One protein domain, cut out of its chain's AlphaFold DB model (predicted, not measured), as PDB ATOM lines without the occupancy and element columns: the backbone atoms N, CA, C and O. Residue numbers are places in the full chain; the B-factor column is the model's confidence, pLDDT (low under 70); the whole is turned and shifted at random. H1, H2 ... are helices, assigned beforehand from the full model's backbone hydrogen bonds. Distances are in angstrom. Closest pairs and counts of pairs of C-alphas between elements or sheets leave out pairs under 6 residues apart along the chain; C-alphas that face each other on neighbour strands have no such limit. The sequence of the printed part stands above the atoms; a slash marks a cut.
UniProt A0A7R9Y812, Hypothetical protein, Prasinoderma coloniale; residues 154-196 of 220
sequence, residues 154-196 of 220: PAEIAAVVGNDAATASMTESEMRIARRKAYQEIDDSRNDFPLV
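What this domain is: This is residues 154 to 196 of the 220 residues of the protein "Hypothetical protein" of Prasinoderma coloniale (UniProt A0A7R9Y812). An open hook: the loop 163 to 171 folds back between the short helix H1 and the long helix H2, with a gap between the two helices. The end of H2, the link after it and the one-turn helix H3 stick out as an arm, residues 184 to 196. The printed part has 43 residues with three named helices, H1, H2, H3, no named strand, and is all helix. It is only just loose, close to extended, with a radius of gyration of the C-alphas of 13.5 A, and spans 41 by 21 by 13 A.

Where its parts are: H1, residues 154 to 162, begins at C-alpha 154 (26.329, -15.286, 25.889) and is 11.5 A long. H2, residues 172 to 188, is 24.6 A long. H3, residues 193 to 196, is 5.2 A long and ends at C-alpha 196 (-0.972, -11.836, 29.251).

How they stand to each other: H1, H2 and H3 are apart from one another. In H1 and H2 every O i to N i+4 pair is within hydrogen-bond range; H3 is too short for one, and its one O i to N i+3 pair is not within range.

The domain as a whole: The C-alphas of Ser 169 and Leu 195, the two farthest apart, are 41.7 A apart. The printed part has no cut. H1 to H2 is a short link, H2 to H3 a tight one. Residues 154 to 170 and 187 to 188 have pLDDT under 70.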
ATOM      1  N   PRO A 154      26.545 -15.127  27.329       66.19
ATOM      2  CA  PRO A 154      26.329 -15.286  25.889       66.19
ATOM      3  C   PRO A 154      27.627 -15.266  25.067       66.19
ATOM      4  O   PRO A 154      27.704 -15.925  24.036       66.19
ATOM      5  N   ALA A 155      28.659 -14.550  25.530       67.06
ATOM      6  CA  ALA A 155      29.979 -14.532  24.904       67.06
ATOM      7  C   ALA A 155      30.740 -15.858  25.080       67.06
ATOM      8  O   ALA A 155      31.374 -16.319  24.138       67.06
ATOM      9  N   GLU A 156      30.653 -16.494  26.252       66.38
ATOM     10  CA  GLU A 156      31.221 -17.827  26.491       66.38
ATOM     11  C   GLU A 156      30.453 -18.901  25.722       66.38
ATOM     12  O   GLU A 156      31.073 -19.755  25.097       66.38
ATOM     13  N   ILE A 157      29.119 -18.818  25.686       65.75
ATOM     14  CA  ILE A 157      28.290 -19.705  24.860       65.75
ATOM     15  C   ILE A 157      28.679 -19.539  23.388       65.75
ATOM     16  O   ILE A 157      28.919 -20.529  22.709       65.75
ATOM     17  N   ALA A 158      28.828 -18.305  22.897       65.31
ATOM     18  CA  ALA A 158      29.257 -18.049  21.525       65.31
ATOM     19  C   ALA A 158      30.692 -18.524  21.240       65.31
ATOM     20  O   ALA A 158      30.961 -18.970  20.130       65.31
ATOM     21  N   ALA A 159      31.607 -18.448  22.209       65.69
ATOM     22  CA  ALA A 159      32.974 -18.947  22.060       65.69
ATOM     23  C   ALA A 159      33.039 -20.482  22.053       65.69
ATOM     24  O   ALA A 159      33.830 -21.056  21.310       65.69
ATOM     25  N   VAL A 160      32.201 -21.148  22.851       63.16
ATOM     26  CA  VAL A 160      32.088 -22.613  22.868       63.16
ATOM     27  C   VAL A 160      31.413 -23.104  21.585       63.16
ATOM     28  O   VAL A 160      31.993 -23.915  20.874       63.16
ATOM     29  N   VAL A 161      30.264 -22.530  21.216       61.75
ATOM     30  CA  VAL A 161      29.518 -22.872  19.988       61.75
ATOM     31  C   VAL A 161      30.289 -22.480  18.716       61.75
ATOM     32  O   VAL A 161      30.172 -23.129  17.679       61.75
ATOM     33  N   GLY A 162      31.102 -21.423  18.768       54.94
ATOM     34  CA  GLY A 162      31.959 -20.984  17.660       54.94
ATOM     35  C   GLY A 162      33.228 -21.822  17.465       54.94
ATOM     36  O   GLY A 162      33.846 -21.726  16.409       54.94
ATOM     37  N   ASN A 163      33.608 -22.634  18.456       55.41
ATOM     38  CA  ASN A 163      34.730 -23.575  18.372       55.41
ATOM     39  C   ASN A 163      34.292 -24.997  17.995       55.41
ATOM     40  O   ASN A 163      35.148 -25.864  17.798       55.41
ATOM     41  N   ASP A 164      32.989 -25.253  17.871       56.50
ATOM     42  CA  ASP A 164      32.506 -26.510  17.321       56.50
ATOM     43  C   ASP A 164      32.888 -26.585  15.840       56.50
ATOM     44  O   ASP A 164      32.530 -25.731  15.035       56.50
ATOM     45  N   ALA A 165      33.590 -27.643  15.436       55.28
ATOM     46  CA  ALA A 165      33.989 -27.862  14.040       55.28
ATOM     47  C   ALA A 165      32.803 -27.818  13.043       55.28
ATOM     48  O   ALA A 165      33.007 -27.634  11.843       55.28
ATOM     49  N   ALA A 166      31.564 -27.931  13.535       56.81
ATOM     50  CA  ALA A 166      30.337 -27.724  12.775       56.81
ATOM     51  C   ALA A 166      30.116 -26.257  12.341       56.81
ATOM     52  O   ALA A 166      29.702 -26.025  11.205       56.81
ATOM     53  N   THR A 167      30.435 -25.257  13.172       52.50
ATOM     54  CA  THR A 167      30.288 -23.829  12.818       52.50
ATOM     55  C   THR A 167      31.414 -23.315  11.923       52.50
ATOM     56  O   THR A 167      31.194 -22.368  11.172       52.50
ATOM     57  N   ALA A 168      32.575 -23.980  11.894       56.31
ATOM     58  CA  ALA A 168      33.658 -23.676  10.949       56.31
ATOM     59  C   ALA A 168      33.278 -23.933   9.475       56.31
ATOM     60  O   ALA A 168      33.896 -23.375   8.570       56.31
ATOM     61  N   SER A 169      32.253 -24.759   9.234       59.31
ATOM     62  CA  SER A 169      31.697 -25.026   7.901       59.31
ATOM     63  C   SER A 169      30.519 -24.121   7.525       59.31
ATOM     64  O   SER A 169      30.077 -24.151   6.378       59.31
ATOM     65  N   MET A 170      30.016 -23.316   8.468       58.75
ATOM     66  CA  MET A 170      28.877 -22.440   8.221       58.75
ATOM     67  C   MET A 170      29.303 -21.165   7.507       58.75
ATOM     68  O   MET A 170      30.231 -20.456   7.900       58.75
ATOM     69  N   THR A 171      28.555 -20.847   6.464       78.44
ATOM     70  CA  THR A 171      28.721 -19.625   5.684       78.44
ATOM     71  C   THR A 171      28.394 -18.405   6.561       78.44
ATOM     72  O   THR A 171      27.562 -18.476   7.467       78.44
ATOM     73  N   GLU A 172      28.999 -17.242   6.302       74.50
ATOM     74  CA  GLU A 172      28.780 -16.009   7.089       74.50
ATOM     75  C   GLU A 172      27.285 -15.620   7.209       74.50
ATOM     76  O   GLU A 172      26.830 -15.088   8.228       74.50
ATOM     77  N   SER A 173      26.485 -15.960   6.194       76.75
ATOM     78  CA  SER A 173      25.025 -15.820   6.188       76.75
ATOM     79  C   SER A 173      24.321 -16.735   7.201       76.75
ATOM     80  O   SER A 173      23.403 -16.288   7.893       76.75
ATOM     81  N   GLU A 174      24.763 -17.983   7.340       76.12
ATOM     82  CA  GLU A 174      24.204 -18.973   8.265       76.12
ATOM     83  C   GLU A 174      24.520 -18.609   9.714       76.12
ATOM     84  O   GLU A 174      23.625 -18.644  10.557       76.12
ATOM     85  N   MET A 175      25.732 -18.114   9.991       75.25
ATOM     86  CA  MET A 175      26.077 -17.551  11.302       75.25
ATOM     87  C   MET A 175      25.170 -16.374  11.689       75.25
ATOM     88  O   MET A 175      24.797 -16.222  12.857       75.25
ATOM     89  N   ARG A 176      24.780 -15.530  10.727       77.25
ATOM     90  CA  ARG A 176      23.869 -14.404  10.983       77.25
ATOM     91  C   ARG A 176      22.443 -14.875  11.272       77.25
ATOM     92  O   ARG A 176      21.785 -14.305  12.143       77.25
ATOM     93  N   ILE A 177      21.976 -15.904  10.567       80.38
ATOM     94  CA  ILE A 177      20.664 -16.524  10.801       80.38
ATOM     95  C   ILE A 177      20.648 -17.231  12.164       80.38
ATOM     96  O   ILE A 177      19.705 -17.040  12.929       80.38
ATOM     97  N   ALA A 178      21.710 -17.964  12.504       76.06
ATOM     98  CA  ALA A 178      21.858 -18.649  13.784       76.06
ATOM     99  C   ALA A 178      21.850 -17.667  14.963       76.06
ATOM    100  O   ALA A 178      21.124 -17.885  15.928       76.06
ATOM    101  N   ARG A 179      22.554 -16.526  14.859       77.75
ATOM    102  CA  ARG A 179      22.487 -15.475  15.891       77.75
ATOM    103  C   ARG A 179      21.075 -14.928  16.067       77.75
ATOM    104  O   ARG A 179      20.638 -14.767  17.197       77.75
ATOM    105  N   ARG A 180      20.352 -14.649  14.975       79.31
ATOM    106  CA  ARG A 180      18.962 -14.161  15.061       79.31
ATOM    107  C   ARG A 180      18.048 -15.180  15.742       79.31
ATOM    108  O   ARG A 180      17.272 -14.787  16.603       79.31
ATOM    109  N   LYS A 181      18.189 -16.467  15.407       80.94
ATOM    110  CA  LYS A 181      17.437 -17.550  16.056       80.94
ATOM    111  C   LYS A 181      17.770 -17.684  17.543       80.94
ATOM    112  O   LYS A 181      16.849 -17.777  18.336       80.94
ATOM    113  N   ALA A 182      19.045 -17.606  17.925       76.88
ATOM    114  CA  ALA A 182      19.457 -17.709  19.327       76.88
ATOM    115  C   ALA A 182      18.877 -16.582  20.201       76.88
ATOM    116  O   ALA A 182      18.465 -16.826  21.330       76.88
ATOM    117  N   TYR A 183      18.798 -15.351  19.678       72.75
ATOM    118  CA  TYR A 183      18.126 -14.258  20.391       72.75
ATOM    119  C   TYR A 183      16.616 -14.480  20.506       72.75
ATOM    120  O   TYR A 183      16.045 -14.193  21.551       72.75
ATOM    121  N   GLN A 184      15.989 -15.010  19.456       78.06
ATOM    122  CA  GLN A 184      14.555 -15.283  19.443       78.06
ATOM    123  C   GLN A 184      14.176 -16.425  20.397       78.06
ATOM    124  O   GLN A 184      13.167 -16.333  21.075       78.06
ATOM    125  N   GLU A 185      15.017 -17.453  20.517       77.19
ATOM    126  CA  GLU A 185      14.811 -18.576  21.441       77.19
ATOM    127  C   GLU A 185      14.941 -18.156  22.914       77.19
ATOM    128  O   GLU A 185      14.193 -18.629  23.769       77.19
ATOM    129  N   ILE A 186      15.845 -17.217  23.222       70.31
ATOM    130  CA  ILE A 186      15.943 -16.629  24.566       70.31
ATOM    131  C   ILE A 186      14.676 -15.825  24.898       70.31
ATOM    132  O   ILE A 186      14.195 -15.916  26.027       70.31
ATOM    133  N   ASP A 187      14.124 -15.080  23.939       68.44
ATOM    134  CA  ASP A 187      12.902 -14.286  24.138       68.44
ATOM    135  C   ASP A 187      11.649 -15.178  24.244       68.44
ATOM    136  O   ASP A 187      10.853 -15.004  25.160       68.44
ATOM    137  N   ASP A 188      11.537 -16.226  23.416       69.69
ATOM    138  CA  ASP A 188      10.455 -17.226  23.492       69.69
ATOM    139  C   ASP A 188      10.494 -18.047  24.795       69.69
ATOM    140  O   ASP A 188       9.461 -18.505  25.284       69.69
ATOM    141  N   SER A 189      11.676 -18.235  25.397       73.31
ATOM    142  CA  SER A 189      11.797 -18.924  26.691       73.31
ATOM    143  C   SER A 189      11.239 -18.109  27.865       73.31
ATOM    144  O   SER A 189      11.043 -18.642  28.965       73.31
ATOM    145  N   ARG A 190      10.960 -16.820  27.648       73.69
ATOM    146  CA  ARG A 190      10.335 -15.949  28.632       73.69
ATOM    147  C   ARG A 190       8.835 -16.233  28.647       73.69
ATOM    148  O   ARG A 190       8.071 -15.798  27.794       73.69
ATOM    149  N   ASN A 191       8.411 -17.027  29.626       77.62
ATOM    150  CA  ASN A 191       7.017 -17.428  29.770       77.62
ATOM    151  C   ASN A 191       6.157 -16.253  30.276       77.62
ATOM    152  O   ASN A 191       5.831 -16.186  31.459       77.62
ATOM    153  N   ASP A 192       5.801 -15.326  29.382       79.69
ATOM    154  CA  ASP A 192       4.939 -14.164  29.659       79.69
ATOM    155  C   ASP A 192       3.431 -14.509  29.613       79.69
ATOM    156  O   ASP A 192       2.572 -13.667  29.895       79.69
ATOM    157  N   PHE A 193       3.086 -15.776  29.341       81.94
ATOM    158  CA  PHE A 193       1.712 -16.296  29.372       81.94
ATOM    159  C   PHE A 193       0.895 -15.950  30.627       81.94
ATOM    160  O   PHE A 193      -0.273 -15.596  30.462       81.94
ATOM    161  N   PRO A 194       1.415 -16.029  31.872       85.06
ATOM    162  CA  PRO A 194       0.604 -15.719  33.045       85.06
ATOM    163  C   PRO A 194       0.223 -14.235  33.114       85.06
ATOM    164  O   PRO A 194      -0.884 -13.912  33.542       85.06
ATOM    165  N   LEU A 195       1.090 -13.331  32.645       87.25
ATOM    166  CA  LEU A 195       0.816 -11.894  32.660       87.25
ATOM    167  C   LEU A 195      -0.191 -11.512  31.571       87.25
ATOM    168  O   LEU A 195      -1.169 -10.821  31.855       87.25
ATOM    169  N   VAL A 196      -0.010 -12.026  30.351       88.00
ATOM    170  CA  VAL A 196      -0.972 -11.836  29.251       88.00
ATOM    171  C   VAL A 196      -2.325 -12.468  29.595       88.00
ATOM    172  O   VAL A 196      -3.366 -11.851  29.374       88.00
TER     173      VAL A 196